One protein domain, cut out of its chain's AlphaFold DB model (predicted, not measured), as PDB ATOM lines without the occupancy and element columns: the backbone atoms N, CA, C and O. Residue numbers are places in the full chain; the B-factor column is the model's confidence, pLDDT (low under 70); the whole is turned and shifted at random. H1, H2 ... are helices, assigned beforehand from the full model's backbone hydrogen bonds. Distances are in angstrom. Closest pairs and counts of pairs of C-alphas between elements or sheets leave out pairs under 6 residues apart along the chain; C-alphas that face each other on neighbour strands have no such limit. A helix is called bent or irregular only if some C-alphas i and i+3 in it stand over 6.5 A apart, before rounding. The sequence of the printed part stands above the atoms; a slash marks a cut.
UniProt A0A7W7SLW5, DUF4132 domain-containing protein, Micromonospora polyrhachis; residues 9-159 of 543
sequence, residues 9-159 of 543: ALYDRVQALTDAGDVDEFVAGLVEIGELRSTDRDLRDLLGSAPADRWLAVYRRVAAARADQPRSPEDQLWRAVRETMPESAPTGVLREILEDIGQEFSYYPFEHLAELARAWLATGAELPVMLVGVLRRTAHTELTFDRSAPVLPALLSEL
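What this domain is: This is residues 9 to 159 of the 543 residues of the protein "DUF4132 domain-containing protein" of Micromonospora polyrhachis (UniProt A0A7W7SLW5). Two lobes of short helices sit end to end along the longest axis: H1 to H5 form a crossed cluster, and H6 to H9 a smaller one. They meet loosely where H5 comes near H6 and H7, and residues 144 to 149 stick out. The printed part has 151 residues with nine named helices, H1 to H9 in chain order, and no named strand: all helix. It is compact, with a radius of gyration of the C-alphas of 16.0 A and spans of 46 by 32 by 31 A.

Where its parts are: H1, residues 9 to 19, begins at C-alpha 9 (-52.696, -21.957, -37.077); it is irregular, only just, with C-alphas 16 and 19 6.7 A apart. Then come H2, residues 23 to 35, 18.5 A; H3, 40 to 48; H4, 52 to 64, 18.2 A; H5, 73 to 83; H6, 91 to 101; H7, 110 to 122, 18.6 A; H8, 129 to 145, 24.9 A; and H9, 151 to 158, ending at C-alpha 158 (-14.963, 4.428, -42.746).

How they stand to each other: H1 and H2, a hairpin, touch at the closest C-alphas of Leu 17 and Phe 26, 5.5 A. H5 touches H3 at C-alphas Arg 44 and Ala 80, 5.4 A, a steep tilt of 56 degrees. H5 touches H4 at C-alphas Val 62 and Trp 78, 6.0 A. H5 and H6 are close but not clearly touching, C-alphas Arg 82 and Ile 97 being 6.8 A apart. H6 touches H7 at C-alphas Leu 94 and Trp 120, 7.3 A. H8 touches H9, with residues 135 to 142 alone, at C-alphas Ala 139 and Leu 152, 5.1 A. Each O i to N i+4 pair is within hydrogen-bond range in H2 to H7 and H9; H1 has 6 of 7, H8 12 of 13.

The domain as a whole: C-alphas 9 and 159, the farthest apart, are 46.9 A from each other. The printed part has no cut and no long link. Confidence is under 70 at residues 20, 37 to 40, 64 to 73 and 148 to 149.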
ATOM      1  N   ALA A   9     -51.482 -22.771 -37.025       86.44
ATOM      2  CA  ALA A   9     -52.696 -21.957 -37.077       86.44
ATOM      3  C   ALA A   9     -52.564 -20.599 -36.357       86.44
ATOM      4  O   ALA A   9     -53.175 -19.625 -36.786       86.44
ATOM      5  N   LEU A  10     -51.780 -20.529 -35.272       86.19
ATOM      6  CA  LEU A  10     -51.491 -19.274 -34.578       86.19
ATOM      7  C   LEU A  10     -50.556 -18.403 -35.424       86.19
ATOM      8  O   LEU A  10     -50.851 -17.229 -35.621       86.19
ATOM      9  N   TYR A  11     -49.484 -18.991 -35.967       85.81
ATOM     10  CA  TYR A  11     -48.555 -18.286 -36.856       85.81
ATOM     11  C   TYR A  11     -49.281 -17.707 -38.077       85.81
ATOM     12  O   TYR A  11     -49.186 -16.513 -38.335       85.81
ATOM     13  N   ASP A  12     -50.080 -18.518 -38.776       88.06
ATOM     14  CA  ASP A  12     -50.822 -18.097 -39.970       88.06
ATOM     15  C   ASP A  12     -51.838 -16.987 -39.653       88.06
ATOM     16  O   ASP A  12     -52.006 -16.055 -40.440       88.06
ATOM     17  N   ARG A  13     -52.494 -17.054 -38.483       89.75
ATOM     18  CA  ARG A  13     -53.410 -16.003 -38.013       89.75
ATOM     19  C   ARG A  13     -52.670 -14.685 -37.800       89.75
ATOM     20  O   ARG A  13     -53.152 -13.655 -38.257       89.75
ATOM     21  N   VAL A  14     -51.522 -14.709 -37.121       87.38
ATOM     22  CA  VAL A  14     -50.724 -13.497 -36.866       87.38
ATOM     23  C   VAL A  14     -50.102 -12.964 -38.160       87.38
ATOM     24  O   VAL A  14     -50.131 -11.761 -38.383       87.38
ATOM     25  N   GLN A  15     -49.649 -13.837 -39.062       87.62
ATOM     26  CA  GLN A  15     -49.131 -13.458 -40.381       87.62
ATOM     27  C   GLN A  15     -50.197 -12.782 -41.256       87.62
ATOM     28  O   GLN A  15     -49.903 -11.817 -41.961       87.62
ATOM     29  N   ALA A  16     -51.447 -13.256 -41.218       86.62
ATOM     30  CA  ALA A  16     -52.556 -12.607 -41.923       86.62
ATOM     31  C   ALA A  16     -52.838 -11.194 -41.382       86.62
ATOM     32  O   ALA A  16     -53.306 -10.329 -42.125       86.62
ATOM     33  N   LEU A  17     -52.509 -10.967 -40.107       85.56
ATOM     34  CA  LEU A  17     -52.560  -9.674 -39.437       85.56
ATOM     35  C   LEU A  17     -51.297  -8.825 -39.665       85.56
ATOM     36  O   LEU A  17     -51.196  -7.765 -39.059       85.56
ATOM     37  N   THR A  18     -50.343  -9.235 -40.512       81.75
ATOM     38  CA  THR A  18     -49.121  -8.458 -40.799       81.75
ATOM     39  C   THR A  18     -49.373  -7.338 -41.809       81.75
ATOM     40  O   THR A  18     -48.960  -6.214 -41.550       81.75
ATOM     41  N   ASP A  19     -50.150  -7.574 -42.872       74.25
ATOM     42  CA  ASP A  19     -50.387  -6.584 -43.948       74.25
ATOM     43  C   ASP A  19     -51.770  -5.906 -43.896       74.25
ATOM     44  O   ASP A  19     -51.943  -4.772 -44.347       74.25
ATOM     45  N   ALA A  20     -52.774  -6.587 -43.338       68.00
ATOM     46  CA  ALA A  20     -54.143  -6.096 -43.155       68.00
ATOM     47  C   ALA A  20     -54.672  -6.510 -41.766       68.00
ATOM     48  O   ALA A  20     -54.061  -7.341 -41.110       68.00
ATOM     49  N   GLY A  21     -55.746  -5.900 -41.250       71.81
ATOM     50  CA  GLY A  21     -56.325  -6.250 -39.934       71.81
ATOM     51  C   GLY A  21     -55.989  -5.294 -38.780       71.81
ATOM     52  O   GLY A  21     -55.322  -4.280 -38.993       71.81
ATOM     53  N   ASP A  22     -56.512  -5.601 -37.589       82.94
ATOM     54  CA  ASP A  22     -56.421  -4.769 -36.383       82.94
ATOM     55  C   ASP A  22     -55.031  -4.861 -35.722       82.94
ATOM     56  O   ASP A  22     -54.463  -5.941 -35.553       82.94
ATOM     57  N   VAL A  23     -54.463  -3.704 -35.373       79.12
ATOM     58  CA  VAL A  23     -53.107  -3.596 -34.817       79.12
ATOM     59  C   VAL A  23     -53.038  -4.125 -33.384       79.12
ATOM     60  O   VAL A  23     -52.027  -4.721 -33.013       79.12
ATOM     61  N   ASP A  24     -54.093  -3.960 -32.588       81.38
ATOM     62  CA  ASP A  24     -54.145  -4.489 -31.226       81.38
ATOM     63  C   ASP A  24     -54.253  -6.021 -31.250       81.38
ATOM     64  O   ASP A  24     -53.604  -6.691 -30.444       81.38
ATOM     65  N   GLU A  25     -54.985  -6.591 -32.216       86.19
ATOM     66  CA  GLU A  25     -55.014  -8.045 -32.445       86.19
ATOM     67  C   GLU A  25     -53.653  -8.590 -32.901       86.19
ATOM     68  O   GLU A  25     -53.222  -9.644 -32.421       86.19
ATOM     69  N   PHE A  26     -52.945  -7.870 -33.781       85.38
ATOM     70  CA  PHE A  26     -51.588  -8.235 -34.202       85.38
ATOM     71  C   PHE A  26     -50.621  -8.252 -33.012       85.38
ATOM     72  O   PHE A  26     -49.920  -9.241 -32.789       85.38
ATOM     73  N   VAL A  27     -50.630  -7.194 -32.194       80.69
ATOM     74  CA  VAL A  27     -49.769  -7.101 -31.009       80.69
ATOM     75  C   VAL A  27     -50.118  -8.180 -29.980       80.69
ATOM     76  O   VAL A  27     -49.214  -8.826 -29.452       80.69
ATOM     77  N   ALA A  28     -51.404  -8.424 -29.716       83.75
ATOM     78  CA  ALA A  28     -51.838  -9.480 -28.803       83.75
ATOM     79  C   ALA A  28     -51.390 -10.872 -29.280       83.75
ATOM     80  O   ALA A  28     -50.924 -11.679 -28.477       83.75
ATOM     81  N   GLY A  29     -51.464 -11.133 -30.589       86.06
ATOM     82  CA  GLY A  29     -50.985 -12.377 -31.185       86.06
ATOM     83  C   GLY A  29     -49.470 -12.571 -31.066       86.06
ATOM     84  O   GLY A  29     -49.019 -13.681 -30.792       86.06
ATOM     85  N   LEU A  30     -48.680 -11.503 -31.211       85.12
ATOM     86  CA  LEU A  30     -47.230 -11.552 -30.991       85.12
ATOM     87  C   LEU A  30     -46.870 -11.820 -29.520       85.12
ATOM     88  O   LEU A  30     -45.943 -12.583 -29.250       85.12
ATOM     89  N   VAL A  31     -47.617 -11.247 -28.569       79.69
ATOM     90  CA  VAL A  31     -47.451 -11.546 -27.135       79.69
ATOM     91  C   VAL A  31     -47.798 -13.010 -26.840       79.69
ATOM     92  O   VAL A  31     -47.015 -13.689 -26.178       79.69
ATOM     93  N   GLU A  32     -48.900 -13.527 -27.399       84.69
ATOM     94  CA  GLU A  32     -49.298 -14.941 -27.276       84.69
ATOM     95  C   GLU A  32     -48.208 -15.879 -27.820       84.69
ATOM     96  O   GLU A  32     -47.894 -16.895 -27.204       84.69
ATOM     97  N   ILE A  33     -47.567 -15.524 -28.940       80.69
ATOM     98  CA  ILE A  33     -46.418 -16.272 -29.464       80.69
ATOM     99  C   ILE A  33     -45.239 -16.235 -28.474       80.69
ATOM    100  O   ILE A  33     -44.691 -17.289 -28.144       80.69
ATOM    101  N   GLY A  34     -44.875 -15.061 -27.947       75.44
ATOM    102  CA  GLY A  34     -43.796 -14.917 -26.958       75.44
ATOM    103  C   GLY A  34     -44.029 -15.708 -25.659       75.44
ATOM    104  O   GLY A  34     -43.092 -16.273 -25.087       75.44
ATOM    105  N   GLU A  35     -45.282 -15.835 -25.211       75.25
ATOM    106  CA  GLU A  35     -45.667 -16.638 -24.039       75.25
ATOM    107  C   GLU A  35     -45.361 -18.131 -24.201       75.25
ATOM    108  O   GLU A  35     -45.017 -18.815 -23.228       75.25
ATOM    109  N   LEU A  36     -45.405 -18.641 -25.434       72.69
ATOM    110  CA  LEU A  36     -45.122 -20.043 -25.738       72.69
ATOM    111  C   LEU A  36     -43.631 -20.396 -25.613       72.69
ATOM    112  O   LEU A  36     -43.272 -21.566 -25.778       72.69
ATOM    113  N   ARG A  37     -42.755 -19.421 -25.306       61.44
ATOM    114  CA  ARG A  37     -41.284 -19.561 -25.346       61.44
ATOM    115  C   ARG A  37     -40.808 -20.136 -26.684       61.44
ATOM    116  O   ARG A  37     -39.874 -20.953 -26.732       61.44
ATOM    117  N   SER A  38     -41.517 -19.762 -27.748       58.59
ATOM    118  CA  SER A  38     -41.164 -20.071 -29.123       58.59
ATOM    119  C   SER A  38     -39.801 -19.484 -29.458       58.59
ATOM    120  O   SER A  38     -39.335 -18.551 -28.811       58.59
ATOM    121  N   THR A  39     -39.128 -20.030 -30.465       59.69
ATOM    122  CA  THR A  39     -37.834 -19.491 -30.883       59.69
ATOM    123  C   THR A  39     -37.980 -18.050 -31.373       59.69
ATOM    124  O   THR A  39     -38.848 -17.802 -32.205       59.69
ATOM    125  N   ASP A  40     -37.084 -17.144 -30.953       67.69
ATOM    126  CA  ASP A  40     -37.028 -15.723 -31.373       67.69
ATOM    127  C   ASP A  40     -37.109 -15.511 -32.893       67.69
ATOM    128  O   ASP A  40     -37.353 -14.409 -33.367       67.69
ATOM    129  N   ARG A  41     -36.848 -16.555 -33.682       75.81
ATOM    130  CA  ARG A  41     -36.918 -16.536 -35.140       75.81
ATOM    131  C   ARG A  41     -38.315 -16.204 -35.660       75.81
ATOM    132  O   ARG A  41     -38.427 -15.328 -36.498       75.81
ATOM    133  N   ASP A  42     -39.358 -16.854 -35.154       78.94
ATOM    134  CA  ASP A  42     -40.703 -16.705 -35.724       78.94
ATOM    135  C   ASP A  42     -41.275 -15.302 -35.448       78.94
ATOM    136  O   ASP A  42     -41.900 -14.696 -36.314       78.94
ATOM    137  N   LEU A  43     -41.000 -14.750 -34.257       82.38
ATOM    138  CA  LEU A  43     -41.314 -13.356 -33.928       82.38
ATOM    139  C   LEU A  43     -40.569 -12.388 -34.851       82.38
ATOM    140  O   LEU A  43     -41.162 -11.420 -35.323       82.38
ATOM    141  N   ARG A  44     -39.288 -12.656 -35.131       83.44
ATOM    142  CA  ARG A  44     -38.490 -11.844 -36.056       83.44
ATOM    143  C   ARG A  44     -38.990 -11.933 -37.494       83.44
ATOM    144  O   ARG A  44     -39.063 -10.904 -38.149       83.44
ATOM    145  N   ASP A  45     -39.385 -13.108 -37.971       84.44
ATOM    146  CA  ASP A  45     -39.907 -13.281 -39.332       84.44
ATOM    147  C   ASP A  45     -41.237 -12.515 -39.516       84.44
ATOM    148  O   ASP A  45     -41.430 -11.793 -40.501       84.44
ATOM    149  N   LEU A  46     -42.135 -12.591 -38.525       86.50
ATOM    150  CA  LEU A  46     -43.406 -11.855 -38.513       86.50
ATOM    151  C   LEU A  46     -43.212 -10.333 -38.420       86.50
ATOM    152  O   LEU A  46     -43.899  -9.583 -39.111       86.50
ATOM    153  N   LEU A  47     -42.287  -9.868 -37.576       86.31
ATOM    154  CA  LEU A  47     -42.005  -8.440 -37.403       86.31
ATOM    155  C   LEU A  47     -41.220  -7.846 -38.574       86.31
ATOM    156  O   LEU A  47     -41.530  -6.743 -39.009       86.31
ATOM    157  N   GLY A  48     -40.238  -8.574 -39.107       83.44
ATOM    158  CA  GLY A  48     -39.422  -8.140 -40.242       83.44
ATOM    159  C   GLY A  48     -40.199  -8.083 -41.560       83.44
ATOM    160  O   GLY A  48     -39.808  -7.354 -42.467       83.44
ATOM    161  N   SER A  49     -41.317  -8.810 -41.663       84.44
ATOM    162  CA  SER A  49     -42.261  -8.686 -42.783       84.44
ATOM    163  C   SER A  49     -43.319  -7.594 -42.579       84.44
ATOM    164  O   SER A  49     -44.036  -7.275 -43.525       84.44
ATOM    165  N   ALA A  50     -43.419  -6.993 -41.386       85.69
ATOM    166  CA  ALA A  50     -44.442  -6.000 -41.083       85.69
ATOM    167  C   ALA A  50     -44.138  -4.616 -41.694       85.69
ATOM    168  O   ALA A  50     -43.004  -4.136 -41.626       85.69
ATOM    169  N   PRO A  51     -45.158  -3.907 -42.216       84.88
ATOM    170  CA  PRO A  51     -45.062  -2.490 -42.553       84.88
ATOM    171  C   PRO A  51     -44.570  -1.625 -41.379       84.88
ATOM    172  O   PRO A  51     -44.877  -1.890 -40.212       84.88
ATOM    173  N   ALA A  52     -43.839  -0.546 -41.681       83.19
ATOM    174  CA  ALA A  52     -43.185   0.291 -40.669       83.19
ATOM    175  C   ALA A  52     -44.156   0.926 -39.653       83.19
ATOM    176  O   ALA A  52     -43.804   1.092 -38.487       83.19
ATOM    177  N   ASP A  53     -45.380   1.268 -40.062       81.31
ATOM    178  CA  ASP A  53     -46.428   1.802 -39.185       81.31
ATOM    179  C   ASP A  53     -46.935   0.759 -38.178       81.31
ATOM    180  O   ASP A  53     -47.163   1.089 -37.010       81.31
ATOM    181  N   ARG A  54     -47.042  -0.508 -38.598       85.00
ATOM    182  CA  ARG A  54     -47.414  -1.634 -37.731       85.00
ATOM    183  C   ARG A  54     -46.295  -2.002 -36.781       85.00
ATOM    184  O   ARG A  54     -46.538  -2.098 -35.579       85.00
ATOM    185  N   TRP A  55     -45.070  -2.115 -37.289       87.75
ATOM    186  CA  TRP A  55     -43.891  -2.300 -36.448       87.75
ATOM    187  C   TRP A  55     -43.810  -1.196 -35.379       87.75
ATOM    188  O   TRP A  55     -43.627  -1.479 -34.196       87.75
ATOM    189  N   LEU A  56     -44.062   0.064 -35.759       84.25
ATOM    190  CA  LEU A  56     -44.023   1.201 -34.837       84.25
ATOM    191  C   LEU A  56     -45.118   1.134 -33.762       84.25
ATOM    192  O   LEU A  56     -44.904   1.576 -32.632       84.25
ATOM    193  N   ALA A  57     -46.290   0.591 -34.087       82.12
ATOM    194  CA  ALA A  57     -47.340   0.368 -33.104       82.12
ATOM    195  C   ALA A  57     -46.956  -0.719 -32.088       82.12
ATOM    196  O   ALA A  57     -47.138  -0.510 -30.885       82.12
ATOM    197  N   VAL A  58     -46.341  -1.819 -32.547       83.56
ATOM    198  CA  VAL A  58     -45.772  -2.847 -31.657       83.56
ATOM    199  C   VAL A  58     -44.696  -2.229 -30.763       83.56
ATOM    200  O   VAL A  58     -44.771  -2.363 -29.543       83.56
ATOM    201  N   TYR A  59     -43.752  -1.475 -31.339       84.31
ATOM    202  CA  TYR A  59     -42.704  -0.776 -30.592       84.31
ATOM    203  C   TYR A  59     -43.278   0.082 -29.465       84.31
ATOM    204  O   TYR A  59     -42.903  -0.092 -28.309       84.31
ATOM    205  N   ARG A  60     -44.237   0.966 -29.768       80.19
ATOM    206  CA  ARG A  60     -44.852   1.852 -28.765       80.19
ATOM    207  C   ARG A  60     -45.523   1.073 -27.638       80.19
ATOM    208  O   ARG A  60     -45.470   1.502 -26.486       80.19
ATOM    209  N   ARG A  61     -46.150  -0.063 -27.956       77.25
ATOM    210  CA  ARG A  61     -46.821  -0.906 -26.964       77.25
ATOM    211  C   ARG A  61     -45.825  -1.580 -26.028       77.25
ATOM    212  O   ARG A  61     -46.046  -1.583 -24.818       77.25
ATOM    213  N   VAL A  62     -44.745  -2.122 -26.581       77.81
ATOM    214  CA  VAL A  62     -43.734  -2.864 -25.820       77.81
ATOM    215  C   VAL A  62     -42.818  -1.921 -25.040       77.81
ATOM    216  O   VAL A  62     -42.545  -2.170 -23.869       77.81
ATOM    217  N   ALA A  63     -42.429  -0.786 -25.627       73.25
ATOM    218  CA  ALA A  63     -41.653   0.252 -24.949       73.25
ATOM    219  C   ALA A  63     -42.370   0.781 -23.690       73.25
ATOM    220  O   ALA A  63     -41.729   1.032 -22.673       73.25
ATOM    221  N   ALA A  64     -43.705   0.885 -23.716       66.25
ATOM    222  CA  ALA A  64     -44.511   1.288 -22.559       66.25
ATOM    223  C   ALA A  64     -44.616   0.212 -21.458       66.25
ATOM    224  O   ALA A  64     -44.900   0.543 -20.309       66.25
ATOM    225  N   ALA A  65     -44.396  -1.064 -21.792       63.81
ATOM    226  CA  ALA A  65     -44.444  -2.197 -20.862       63.81
ATOM    227  C   ALA A  65     -43.083  -2.499 -20.208       63.81
ATOM    228  O   ALA A  65     -42.945  -3.476 -19.471       63.81
ATOM    229  N   ARG A  66     -42.070  -1.665 -20.470       60.78
ATOM    230  CA  ARG A  66     -40.685  -1.833 -20.026       60.78
ATOM    231  C   ARG A  66     -40.535  -1.602 -18.516       60.78
ATOM    232  O   ARG A  66     -40.026  -0.570 -18.084       60.78
ATOM    233  N   ALA A  67     -40.970  -2.571 -17.713       50.62
ATOM    234  CA  ALA A  67     -40.709  -2.616 -16.277       50.62
ATOM    235  C   ALA A  67     -40.644  -4.057 -15.721       50.62
ATOM    236  O   ALA A  67     -41.562  -4.859 -15.867       50.62
ATOM    237  N   ASP A  68     -39.545  -4.325 -15.009       51.22
ATOM    238  CA  ASP A  68     -39.378  -5.263 -13.885       51.22
ATOM    239  C   ASP A  68     -39.239  -6.787 -14.073       51.22
ATOM    240  O   ASP A  68     -38.897  -7.449 -13.090       51.22
ATOM    241  N   GLN A  69     -39.382  -7.388 -15.264       55.50
ATOM    242  CA  GLN A  69     -39.204  -8.852 -15.405       55.50
ATOM    243  C   GLN A  69     -38.323  -9.283 -16.593       55.50
ATOM    244  O   GLN A  69     -38.828  -9.443 -17.710       55.50
ATOM    245  N   PRO A  70     -37.022  -9.559 -16.362       57.28
ATOM    246  CA  PRO A  70     -36.169 -10.228 -17.344       57.28
ATOM    247  C   PRO A  70     -36.787 -11.574 -17.751       57.28
ATOM    248  O   PRO A  70     -37.182 -12.346 -16.873       57.28
ATOM    249  N   ARG A  71     -36.814 -11.893 -19.056       61.09
ATOM    250  CA  ARG A  71     -37.401 -13.130 -19.626       61.09
ATOM    251  C   ARG A  71     -38.934 -13.225 -19.599       61.09
ATOM    252  O   ARG A  71     -39.466 -14.323 -19.784       61.09
ATOM    253  N   SER A  72     -39.641 -12.118 -19.385       68.38
ATOM    254  CA  SER A  72     -41.078 -12.035 -19.678       68.38
ATOM    255  C   SER A  72     -41.344 -12.191 -21.191       68.38
ATOM    256  O   SER A  72     -40.430 -11.989 -21.999       68.38
ATOM    257  N   PRO A  73     -42.564 -12.574 -21.602       68.69
ATOM    258  CA  PRO A  73     -42.989 -12.513 -23.003       68.69
ATOM    259  C   PRO A  73     -42.754 -11.130 -23.630       68.69
ATOM    260  O   PRO A  73     -42.306 -11.029 -24.768       68.69
ATOM    261  N   GLU A  74     -42.969 -10.064 -22.860       70.75
ATOM    262  CA  GLU A  74     -42.739  -8.682 -23.271       70.75
ATOM    263  C   GLU A  74     -41.248  -8.364 -23.466       70.75
ATOM    264  O   GLU A  74     -40.912  -7.657 -24.411       70.75
ATOM    265  N   ASP A  75     -40.340  -8.926 -22.654       71.25
ATOM    266  CA  ASP A  75     -38.881  -8.828 -22.870       71.25
ATOM    267  C   ASP A  75     -38.439  -9.567 -24.148       71.25
ATOM    268  O   ASP A  75     -37.557  -9.091 -24.861       71.25
ATOM    269  N   GLN A  76     -39.057 -10.709 -24.479       73.56
ATOM    270  CA  GLN A  76     -38.784 -11.429 -25.736       73.56
ATOM    271  C   GLN A  76     -39.285 -10.646 -26.951       73.56
ATOM    272  O   GLN A  76     -38.549 -10.458 -27.921       73.56
ATOM    273  N   LEU A  77     -40.512 -10.127 -26.879       78.69
ATOM    274  CA  LEU A  77     -41.072  -9.300 -27.940       78.69
ATOM    275  C   LEU A  77     -40.272  -8.001 -28.112       78.69
ATOM    276  O   LEU A  77     -40.012  -7.590 -29.238       78.69
ATOM    277  N   TRP A  78     -39.811  -7.393 -27.017       78.81
ATOM    278  CA  TRP A  78     -38.939  -6.218 -27.043       78.81
ATOM    279  C   TRP A  78     -37.635  -6.466 -27.805       78.81
ATOM    280  O   TRP A  78     -37.249  -5.652 -28.644       78.81
ATOM    281  N   ARG A  79     -36.975  -7.604 -27.558       77.12
ATOM    282  CA  ARG A  79     -35.768  -8.011 -28.299       77.12
ATOM    283  C   ARG A  79     -36.063  -8.194 -29.780       77.12
ATOM    284  O   ARG A  79     -35.385  -7.595 -30.608       77.12
ATOM    285  N   ALA A  80     -37.112  -8.951 -30.105       81.12
ATOM    286  CA  ALA A  80     -37.489  -9.215 -31.489       81.12
ATOM    287  C   ALA A  80     -37.819  -7.920 -32.250       81.12
ATOM    288  O   ALA A  80     -37.383  -7.753 -33.385       81.12
ATOM    289  N   VAL A  81     -38.520  -6.973 -31.616       84.19
ATOM    290  CA  VAL A  81     -38.806  -5.646 -32.183       84.19
ATOM    291  C   VAL A  81     -37.507  -4.890 -32.472       84.19
ATOM    292  O   VAL A  81     -37.321  -4.429 -33.595       84.19
ATOM    293  N   ARG A  82     -36.573  -4.813 -31.515       83.50
ATOM    294  CA  ARG A  82     -35.278  -4.128 -31.702       83.50
ATOM    295  C   ARG A  82     -34.440  -4.732 -32.832       83.50
ATOM    296  O   ARG A  82     -33.888  -3.991 -33.646       83.50
ATOM    297  N   GLU A  83     -34.404  -6.061 -32.913       81.94
ATOM    298  CA  GLU A  83     -33.666  -6.824 -33.929       81.94
ATOM    299  C   GLU A  83     -34.288  -6.781 -35.330       81.94
ATOM    300  O   GLU A  83     -33.662  -7.240 -36.279       81.94
ATOM    301  N   THR A  84     -35.499  -6.235 -35.476       85.75
ATOM    302  CA  THR A  84     -36.229  -6.156 -36.756       85.75
ATOM    303  C   THR A  84     -36.621  -4.734 -37.140       85.75
ATOM    304  O   THR A  84     -37.458  -4.537 -38.018       85.75
ATOM    305  N   MET A  85     -36.050  -3.726 -36.475       85.31
ATOM    306  CA  MET A  85     -36.381  -2.329 -36.748       85.31
ATOM    307  C   MET A  85     -36.149  -1.968 -38.225       85.31
ATOM    308  O   MET A  85     -35.034  -2.142 -38.713       85.31
ATOM    309  N   PRO A  86     -37.149  -1.401 -38.923       80.75
ATOM    310  CA  PRO A  86     -36.976  -0.994 -40.308       80.75
ATOM    311  C   PRO A  86     -36.079   0.246 -40.413       80.75
ATOM    312  O   PRO A  86     -36.215   1.191 -39.636       80.75
ATOM    313  N   GLU A  87     -35.229   0.301 -41.442       73.25
ATOM    314  CA  GLU A  87     -34.360   1.460 -41.729       73.25
ATOM    315  C   GLU A  87     -35.146   2.770 -41.935       73.25
ATOM    316  O   GLU A  87     -34.631   3.864 -41.711       73.25
ATOM    317  N   SER A  88     -36.413   2.666 -42.350       76.19
ATOM    318  CA  SER A  88     -37.327   3.792 -42.570       76.19
ATOM    319  C   SER A  88     -37.987   4.325 -41.291       76.19
ATOM    320  O   SER A  88     -38.837   5.218 -41.369       76.19
ATOM    321  N   ALA A  89     -37.632   3.793 -40.116       81.31
ATOM    322  CA  ALA A  89     -38.181   4.245 -38.845       81.31
ATOM    323  C   ALA A  89     -37.912   5.750 -38.608       81.31
ATOM    324  O   ALA A  89     -36.854   6.271 -38.975       81.31
ATOM    325  N   PRO A  90     -38.839   6.482 -37.956       86.81
ATOM    326  CA  PRO A  90     -38.621   7.888 -37.624       86.81
ATOM    327  C   PRO A  90     -37.346   8.093 -36.793       86.81
ATOM    328  O   PRO A  90     -37.092   7.345 -35.851       86.81
ATOM    329  N   THR A  91     -36.598   9.169 -37.054       86.25
ATOM    330  CA  THR A  91     -35.307   9.453 -36.391       86.25
ATOM    331  C   THR A  91     -35.375   9.446 -34.859       86.25
ATOM    332  O   THR A  91     -34.416   9.045 -34.208       86.25
ATOM    333  N   GLY A  92     -36.497   9.872 -34.266       85.25
ATOM    334  CA  GLY A  92     -36.689   9.823 -32.811       85.25
ATOM    335  C   GLY A  92     -36.719   8.397 -32.253       85.25
ATOM    336  O   GLY A  92     -36.108   8.135 -31.227       85.25
ATOM    337  N   VAL A  93     -37.350   7.468 -32.975       84.81
ATOM    338  CA  VAL A  93     -37.436   6.047 -32.600       84.81
ATOM    339  C   VAL A  93     -36.088   5.361 -32.796       84.81
ATOM    340  O   VAL A  93     -35.630   4.631 -31.923       84.81
ATOM    341  N   LEU A  94     -35.416   5.665 -33.912       86.25
ATOM    342  CA  LEU A  94     -34.053   5.208 -34.170       86.25
ATOM    343  C   LEU A  94     -33.104   5.645 -33.041       86.25
ATOM    344  O   LEU A  94     -32.323   4.831 -32.561       86.25
ATOM    345  N   ARG A  95     -33.203   6.897 -32.568       87.31
ATOM    346  CA  ARG A  95     -32.410   7.388 -31.430       87.31
ATOM    347  C   ARG A  95     -32.648   6.563 -30.166       87.31
ATOM    348  O   ARG A  95     -31.676   6.105 -29.581       87.31
ATOM    349  N   GLU A  96     -33.905   6.377 -29.761       84.38
ATOM    350  CA  GLU A  96     -34.259   5.636 -28.538       84.38
ATOM    351  C   GLU A  96     -33.688   4.209 -28.561       84.38
ATOM    352  O   GLU A  96     -33.029   3.775 -27.617       84.38
ATOM    353  N   ILE A  97     -33.842   3.504 -29.686       84.50
ATOM    354  CA  ILE A  97     -33.319   2.142 -29.836       84.50
ATOM    355  C   ILE A  97     -31.791   2.111 -29.830       84.50
ATOM    356  O   ILE A  97     -31.201   1.220 -29.221       84.50
ATOM    357  N   LEU A  98     -31.129   3.072 -30.476       88.06
ATOM    358  CA  LEU A  98     -29.668   3.154 -30.471       88.06
ATOM    359  C   LEU A  98     -29.107   3.499 -29.086       88.06
ATOM    360  O   LEU A  98     -28.045   2.990 -28.722       88.06
ATOM    361  N   GLU A  99     -29.801   4.325 -28.303       85.62
ATOM    362  CA  GLU A  99     -29.449   4.612 -26.907       85.62
ATOM    363  C   GLU A  99     -29.546   3.356 -26.032       85.62
ATOM    364  O   GLU A  99     -28.674   3.124 -25.191       85.62
ATOM    365  N   ASP A 100     -30.548   2.510 -26.274       81.88
ATOM    366  CA  ASP A 100     -30.693   1.223 -25.596       81.88
ATOM    367  C   ASP A 100     -29.622   0.213 -26.016       81.88
ATOM    368  O   ASP A 100     -28.980  -0.396 -25.162       81.88
ATOM    369  N   ILE A 101     -29.380   0.068 -27.323       86.38
ATOM    370  CA  ILE A 101     -28.310  -0.790 -27.856       86.38
ATOM    371  C   ILE A 101     -26.945  -0.342 -27.315       86.38
ATOM    372  O   ILE A 101     -26.107  -1.172 -26.970       86.38
ATOM    373  N   GLY A 102     -26.719   0.966 -27.170       88.06
ATOM    374  CA  GLY A 102     -25.492   1.517 -26.593       88.06
ATOM    375  C   GLY A 102     -25.187   1.028 -25.171       88.06
ATOM    376  O   GLY A 102     -24.023   1.027 -24.765       88.06
ATOM    377  N   GLN A 103     -26.201   0.588 -24.418       83.75
ATOM    378  CA  GLN A 103     -26.044   0.042 -23.066       83.75
ATOM    379  C   GLN A 103     -25.706  -1.452 -23.058       83.75
ATOM    380  O   GLN A 103     -25.441  -2.005 -21.994       83.75
ATOM    381  N   GLU A 104     -25.663  -2.122 -24.206       82.56
ATOM    382  CA  GLU A 104     -25.319  -3.538 -24.293       82.56
ATOM    383  C   GLU A 104     -23.813  -3.758 -24.428       82.56
ATOM    384  O   GLU A 104     -23.060  -2.940 -24.975       82.56
ATOM    385  N   PHE A 105     -23.336  -4.892 -23.911       83.69
ATOM    386  CA  PHE A 105     -21.941  -5.268 -24.107       83.69
ATOM    387  C   PHE A 105     -21.658  -5.620 -25.575       83.69
ATOM    388  O   PHE A 105     -20.653  -5.180 -26.124       83.69
ATOM    389  N   SER A 106     -22.532  -6.391 -26.207       84.81
ATOM    390  CA  SER A 106     -22.474  -6.778 -27.617       84.81
ATOM    391  C   SER A 106     -23.886  -6.821 -28.179       84.81
ATOM    392  O   SER A 106     -24.833  -6.929 -27.408       84.81
ATOM    393  N   TYR A 107     -24.005  -6.762 -29.501       85.06
ATOM    394  CA  TYR A 107     -25.277  -6.874 -30.202       85.06
ATOM    395  C   TYR A 107     -25.218  -7.982 -31.255       85.06
ATOM    396  O   TYR A 107     -24.200  -8.173 -31.921       85.06
ATOM    397  N   TYR A 108     -26.323  -8.686 -31.449       78.62
ATOM    398  CA  TYR A 108     -26.519  -9.611 -32.558       78.62
ATOM    399  C   TYR A 108     -27.954  -9.440 -33.077       78.62
ATOM    400  O   TYR A 108     -28.847  -9.321 -32.242       78.62
ATOM    401  N   PRO A 109     -28.212  -9.460 -34.403       83.75
ATOM    402  CA  PRO A 109     -27.286  -9.716 -35.525       83.75
ATOM    403  C   PRO A 109     -26.316  -8.566 -35.862       83.75
ATOM    404  O   PRO A 109     -26.626  -7.397 -35.634       83.75
ATOM    405  N   PHE A 110     -25.142  -8.883 -36.423       87.38
ATOM    406  CA  PHE A 110     -24.077  -7.897 -36.692       87.38
ATOM    407  C   PHE A 110     -24.417  -6.959 -37.859       87.38
ATOM    408  O   PHE A 110     -24.168  -5.756 -37.781       87.38
ATOM    409  N   GLU A 111     -25.015  -7.505 -38.916       87.62
ATOM    410  CA  GLU A 111     -25.425  -6.798 -40.130       87.62
ATOM    411  C   GLU A 111     -26.475  -5.738 -39.806       87.62
ATOM    412  O   GLU A 111     -26.320  -4.578 -40.182       87.62
ATOM    413  N   HIS A 112     -27.470  -6.114 -38.998       87.31
ATOM    414  CA  HIS A 112     -28.524  -5.210 -38.548       87.31
ATOM    415  C   HIS A 112     -27.954  -4.016 -37.779       87.31
ATOM    416  O   HIS A 112     -28.309  -2.874 -38.049       87.31
ATOM    417  N   LEU A 113     -27.007  -4.234 -36.858       90.56
ATOM    418  CA  LEU A 113     -26.363  -3.117 -36.155       90.56
ATOM    419  C   LEU A 113     -25.644  -2.164 -37.124       90.56
ATOM    420  O   LEU A 113     -25.685  -0.946 -36.937       90.56
ATOM    421  N   ALA A 114     -24.985  -2.706 -38.151       91.69
ATOM    422  CA  ALA A 114     -24.314  -1.897 -39.160       91.69
ATOM    423  C   ALA A 114     -25.315  -1.079 -39.991       91.69
ATOM    424  O   ALA A 114     -25.071   0.103 -40.238       91.69
ATOM    425  N   GLU A 115     -26.441  -1.675 -40.384       90.62
ATOM    426  CA  GLU A 115     -27.542  -1.007 -41.092       90.62
ATOM    427  C   GLU A 115     -28.127   0.132 -40.251       90.62
ATOM    428  O   GLU A 115     -28.197   1.269 -40.722       90.62
ATOM    429  N   LEU A 116     -28.422  -0.113 -38.969       90.44
ATOM    430  CA  LEU A 116     -28.926   0.917 -38.058       90.44
ATOM    431  C   LEU A 116     -27.945   2.083 -37.880       90.44
ATOM    432  O   LEU A 116     -28.346   3.250 -37.882       90.44
ATOM    433  N   ALA A 117     -26.652   1.786 -37.749       91.81
ATOM    434  CA  ALA A 117     -25.622   2.812 -37.648       91.81
ATOM    435  C   ALA A 117     -25.497   3.626 -38.948       91.81
ATOM    436  O   ALA A 117     -25.364   4.851 -38.893       91.81
ATOM    437  N   ARG A 118     -25.591   2.984 -40.123       91.88
ATOM    438  CA  ARG A 118     -25.596   3.675 -41.425       91.88
ATOM    439  C   ARG A 118     -26.846   4.538 -41.602       91.88
ATOM    440  O   ARG A 118     -26.718   5.683 -42.035       91.88
ATOM    441  N   ALA A 119     -28.020   4.043 -41.212       90.25
ATOM    442  CA  ALA A 119     -29.267   4.805 -41.226       90.25
ATOM    443  C   ALA A 119     -29.177   6.049 -40.326       90.25
ATOM    444  O   ALA A 119     -29.590   7.136 -40.728       90.25
ATOM    445  N   TRP A 120     -28.561   5.927 -39.145       91.38
ATOM    446  CA  TRP A 120     -28.308   7.067 -38.261       91.38
ATOM    447  C   TRP A 120     -27.377   8.100 -38.896       91.38
ATOM    448  O   TRP A 120     -27.712   9.283 -38.947       91.38
ATOM    449  N   LEU A 121     -26.242   7.659 -39.438       91.25
ATOM    450  CA  LEU A 121     -25.278   8.533 -40.113       91.25
ATOM    451  C   LEU A 121     -25.891   9.244 -41.329       91.25
ATOM    452  O   LEU A 121     -25.581  10.408 -41.581       91.25
ATOM    453  N   ALA A 122     -26.812   8.592 -42.047       91.44
ATOM    454  CA  ALA A 122     -27.531   9.187 -43.174       91.44
ATOM    455  C   ALA A 122     -28.414  10.386 -42.771       91.44
ATOM    456  O   ALA A 122     -28.745  11.213 -43.621       91.44
ATOM    457  N   THR A 123     -28.753  10.536 -41.484       89.81
ATOM    458  CA  THR A 123     -29.444  11.732 -40.966       89.81
ATOM    459  C   THR A 123     -28.529  12.956 -40.828       89.81
ATOM    460  O   THR A 123     -29.015  14.055 -40.563       89.81
ATOM    461  N   GLY A 124     -27.212  12.785 -40.999       89.56
ATOM    462  CA  GLY A 124     -26.199  13.815 -40.755       89.56
ATOM    463  C   GLY A 124     -25.825  13.991 -39.279       89.56
ATOM    464  O   GLY A 124     -25.092  14.921 -38.952       89.56
ATOM    465  N   ALA A 125     -26.329  13.132 -38.386       88.50
ATOM    466  CA  ALA A 125     -25.993  13.141 -36.966       88.50
ATOM    467  C   ALA A 125     -24.696  12.367 -36.671       88.50
ATOM    468  O   ALA A 125     -24.398  11.348 -37.293       88.50
ATOM    469  N   GLU A 126     -23.952  12.823 -35.662       89.25
ATOM    470  CA  GLU A 126     -22.805  12.092 -35.116       89.25
ATOM    471  C   GLU A 126     -23.263  10.867 -34.314       89.25
ATOM    472  O   GLU A 126     -24.347  10.857 -33.720       89.25
ATOM    473  N   LEU A 127     -22.437   9.818 -34.280       89.38
ATOM    474  CA  LEU A 127     -22.723   8.624 -33.485       89.38
ATOM    475  C   LEU A 127     -22.580   8.935 -31.986       89.38
ATOM    476  O   LEU A 127     -21.526   9.419 -31.566       89.38
ATOM    477  N   PRO A 128     -23.578   8.595 -31.150       89.00
ATOM    478  CA  PRO A 128     -23.423   8.660 -29.703       89.00
ATOM    479  C   PRO A 128     -22.225   7.830 -29.227       89.00
ATOM    480  O   PRO A 128     -22.002   6.712 -29.690       89.00
ATOM    481  N   VAL A 129     -21.479   8.332 -28.241       89.12
ATOM    482  CA  VAL A 129     -20.267   7.670 -27.720       89.12
ATOM    483  C   VAL A 129     -20.529   6.244 -27.203       89.12
ATOM    484  O   VAL A 129     -19.716   5.345 -27.411       89.12
ATOM    485  N   MET A 130     -21.700   6.000 -26.606       89.38
ATOM    486  CA  MET A 130     -22.117   4.658 -26.176       89.38
ATOM    487  C   MET A 130     -22.330   3.712 -27.367       89.38
ATOM    488  O   MET A 130     -21.970   2.535 -27.292       89.38
ATOM    489  N   LEU A 131     -22.856   4.235 -28.480       92.06
ATOM    490  CA  LEU A 131     -23.063   3.476 -29.711       92.06
ATOM    491  C   LEU A 131     -21.726   3.114 -30.374       92.06
ATOM    492  O   LEU A 131     -21.549   1.988 -30.831       92.06
ATOM    493  N   VAL A 132     -20.749   4.026 -30.366       94.31
ATOM    494  CA  VAL A 132     -19.380   3.715 -30.820       94.31
ATOM    495  C   VAL A 132     -18.793   2.548 -30.019       94.31
ATOM    496  O   VAL A 132     -18.230   1.623 -30.608       94.31
ATOM    497  N   GLY A 133     -18.984   2.548 -28.696       93.19
ATOM    498  CA  GLY A 133     -18.500   1.473 -27.833       93.19
ATOM    499  C   GLY A 133     -19.119   0.112 -28.156       93.19
ATOM    500  O   GLY A 133     -18.394  -0.867 -28.329       93.19
ATOM    501  N   VAL A 134     -20.447   0.018 -28.295       92.38
ATOM    502  CA  VAL A 134     -21.082  -1.267 -28.650       92.38
ATOM    503  C   VAL A 134     -20.727  -1.713 -30.072       92.38
ATOM    504  O   VAL A 134     -20.504  -2.905 -30.273       92.38
ATOM    505  N   LEU A 135     -20.558  -0.795 -31.035       94.38
ATOM    506  CA  LEU A 135     -20.042  -1.121 -32.372       94.38
ATOM    507  C   LEU A 135     -18.649  -1.766 -32.292       94.38
ATOM    508  O   LEU A 135     -18.434  -2.831 -32.870       94.38
ATOM    509  N   ARG A 136     -17.714  -1.175 -31.534       94.19
ATOM    510  CA  ARG A 136     -16.347  -1.703 -31.346       94.19
ATOM    511  C   ARG A 136     -16.331  -3.057 -30.635       94.19
ATOM    512  O   ARG A 136     -15.671  -3.990 -31.102       94.19
ATOM    513  N   ARG A 137     -17.084  -3.203 -29.539       91.06
ATOM    514  CA  ARG A 137     -17.209  -4.479 -28.809       91.06
ATOM    515  C   ARG A 137     -17.843  -5.577 -29.664       91.06
ATOM    516  O   ARG A 137     -17.406  -6.733 -29.621       91.06
ATOM    517  N   THR A 138     -18.840  -5.220 -30.468       90.31
ATOM    518  CA  THR A 138     -19.528  -6.159 -31.357       90.31
ATOM    519  C   THR A 138     -18.638  -6.557 -32.529       90.31
ATOM    520  O   THR A 138     -18.500  -7.747 -32.781       90.31
ATOM    521  N   ALA A 139     -17.910  -5.623 -33.145       91.50
ATOM    522  CA  ALA A 139     -16.908  -5.923 -34.171       91.50
ATOM    523  C   ALA A 139     -15.818  -6.894 -33.670       91.50
ATOM    524  O   ALA A 139     -15.398  -7.803 -34.386       91.50
ATOM    525  N   HIS A 140     -15.376  -6.749 -32.416       88.06
ATOM    526  CA  HIS A 140     -14.452  -7.704 -31.793       88.06
ATOM    527  C   HIS A 140     -15.064  -9.111 -31.657       88.06
ATOM    528  O   HIS A 140     -14.386 -10.124 -31.852       88.06
ATOM    529  N   THR A 141     -16.353  -9.172 -31.321       83.44
ATOM    530  CA  THR A 141     -17.110 -10.423 -31.199       83.44
ATOM    531  C   THR A 141     -17.304 -11.077 -32.567       83.44
ATOM    532  O   THR A 141     -16.986 -12.254 -32.719       83.44
ATOM    533  N   GLU A 142     -17.712 -10.310 -33.577       81.19
ATOM    534  CA  GLU A 142     -17.868 -10.745 -34.968       81.19
ATOM    535  C   GLU A 142     -16.591 -11.408 -35.493       81.19
ATOM    536  O   GLU A 142     -16.635 -12.565 -35.894       81.19
ATOM    537  N   LEU A 143     -15.426 -10.765 -35.346       81.44
ATOM    538  CA  LEU A 143     -14.122 -11.314 -35.762       81.44
ATOM    539  C   LEU A 143     -13.742 -12.643 -35.079       81.44
ATOM    540  O   LEU A 143     -12.834 -13.362 -35.529       81.44
ATOM    541  N   THR A 144     -14.397 -12.962 -33.964       78.31
ATOM    542  CA  THR A 144     -14.230 -14.233 -33.256       78.31
ATOM    543  C   THR A 144     -15.088 -15.344 -33.873       78.31
ATOM    544  O   THR A 144     -14.663 -16.500 -33.842       78.31
ATOM    545  N   PHE A 145     -16.242 -15.009 -34.462       74.94
ATOM    546  CA  PHE A 145     -17.200 -15.953 -35.052       74.94
ATOM    547  C   PHE A 145     -17.102 -16.070 -36.584       74.94
ATOM    548  O   PHE A 145     -17.135 -17.189 -37.092       74.94
ATOM    549  N   ASP A 146     -16.926 -14.962 -37.309       72.81
ATOM    550  CA  ASP A 146     -16.765 -14.911 -38.768       72.81
ATOM    551  C   ASP A 146     -15.597 -13.988 -39.157       72.81
ATOM    552  O   ASP A 146     -15.470 -12.851 -38.709       72.81
ATOM    553  N   ARG A 147     -14.696 -14.503 -39.998       70.31
ATOM    554  CA  ARG A 147     -13.482 -13.802 -40.449       70.31
ATOM    555  C   ARG A 147     -13.479 -13.494 -41.939       70.31
ATOM    556  O   ARG A 147     -12.504 -12.923 -42.422       70.31
ATOM    557  N   SER A 148     -14.497 -13.930 -42.676       61.97
ATOM    558  CA  SER A 148     -14.455 -13.953 -44.138       61.97
ATOM    559  C   SER A 148     -14.902 -12.638 -44.786       61.97
ATOM    560  O   SER A 148     -14.359 -12.295 -45.836       61.97
ATOM    561  N   ALA A 149     -15.785 -11.864 -44.139       64.94
ATOM    562  CA  ALA A 149     -16.181 -10.515 -44.568       64.94
ATOM    563  C   ALA A 149     -16.904  -9.729 -43.445       64.94
ATOM    564  O   ALA A 149     -18.118  -9.549 -43.521       64.94
ATOM    565  N   PRO A 150     -16.203  -9.269 -42.393       81.19
ATOM    566  CA  PRO A 150     -16.880  -8.705 -41.231       81.19
ATOM    567  C   PRO A 150     -17.391  -7.278 -41.515       81.19
ATOM    568  O   PRO A 150     -16.624  -6.398 -41.927       81.19
ATOM    569  N   VAL A 151     -18.686  -7.044 -41.297       89.88
ATOM    570  CA  VAL A 151     -19.397  -5.817 -41.696       89.88
ATOM    571  C   VAL A 151     -19.087  -4.658 -40.748       89.88
ATOM    572  O   VAL A 151     -18.880  -3.526 -41.199       89.88
ATOM    573  N   LEU A 152     -18.992  -4.916 -39.440       92.38
ATOM    574  CA  LEU A 152     -18.762  -3.857 -38.452       92.38
ATOM    575  C   LEU A 152     -17.328  -3.304 -38.479       92.38
ATOM    576  O   LEU A 152     -17.181  -2.080 -38.442       92.38
ATOM    577  N   PRO A 153     -16.254  -4.117 -38.594       91.31
ATOM    578  CA  PRO A 153     -14.907  -3.602 -38.835       91.31
ATOM    579  C   PRO A 153     -14.802  -2.735 -40.093       91.31
ATOM    580  O   PRO A 153     -14.099  -1.725 -40.063       91.31
ATOM    581  N   ALA A 154     -15.498  -3.102 -41.177       91.06
ATOM    582  CA  ALA A 154     -15.524  -2.306 -42.402       91.06
ATOM    583  C   ALA A 154     -16.172  -0.937 -42.148       91.06
ATOM    584  O   ALA A 154     -15.532   0.083 -42.400       91.06
ATOM    585  N   LEU A 155     -17.362  -0.909 -41.535       93.06
ATOM    586  CA  LEU A 155     -18.033   0.334 -41.142       93.06
ATOM    587  C   LEU A 155     -17.144   1.204 -40.239       93.06
ATOM    588  O   LEU A 155     -16.950   2.380 -40.522       93.06
ATOM    589  N   LEU A 156     -16.558   0.635 -39.180       93.25
ATOM    590  CA  LEU A 156     -15.694   1.373 -38.249       93.25
ATOM    591  C   LEU A 156     -14.468   1.990 -38.938       93.25
ATOM    592  O   LEU A 156     -13.995   3.033 -38.495       93.25
ATOM    593  N   SER A 157     -13.959   1.369 -40.006       91.38
ATOM    594  CA  SER A 157     -12.821   1.893 -40.775       91.38
ATOM    595  C   SER A 157     -13.168   3.091 -41.667       91.38
ATOM    596  O   SER A 157     -12.273   3.844 -42.045       91.38
ATOM    597  N   GLU A 158     -14.452   3.279 -41.987       91.44
ATOM    598  CA  GLU A 158     -14.963   4.428 -42.746       91.44
ATOM    599  C   GLU A 158     -15.155   5.666 -41.849       91.44
ATOM    600  O   GLU A 158     -15.217   6.792 -42.343       91.44
ATOM    601  N   LEU A 159     -15.252   5.468 -40.531       91.06
ATOM    602  CA  LEU A 159     -15.514   6.530 -39.565       91.06
ATOM    603  C   LEU A 159     -14.232   7.267 -39.171       91.06
ATOM    604  O   LEU A 159     -13.163   6.683 -38.994       91.06
TER     605      LEU A 159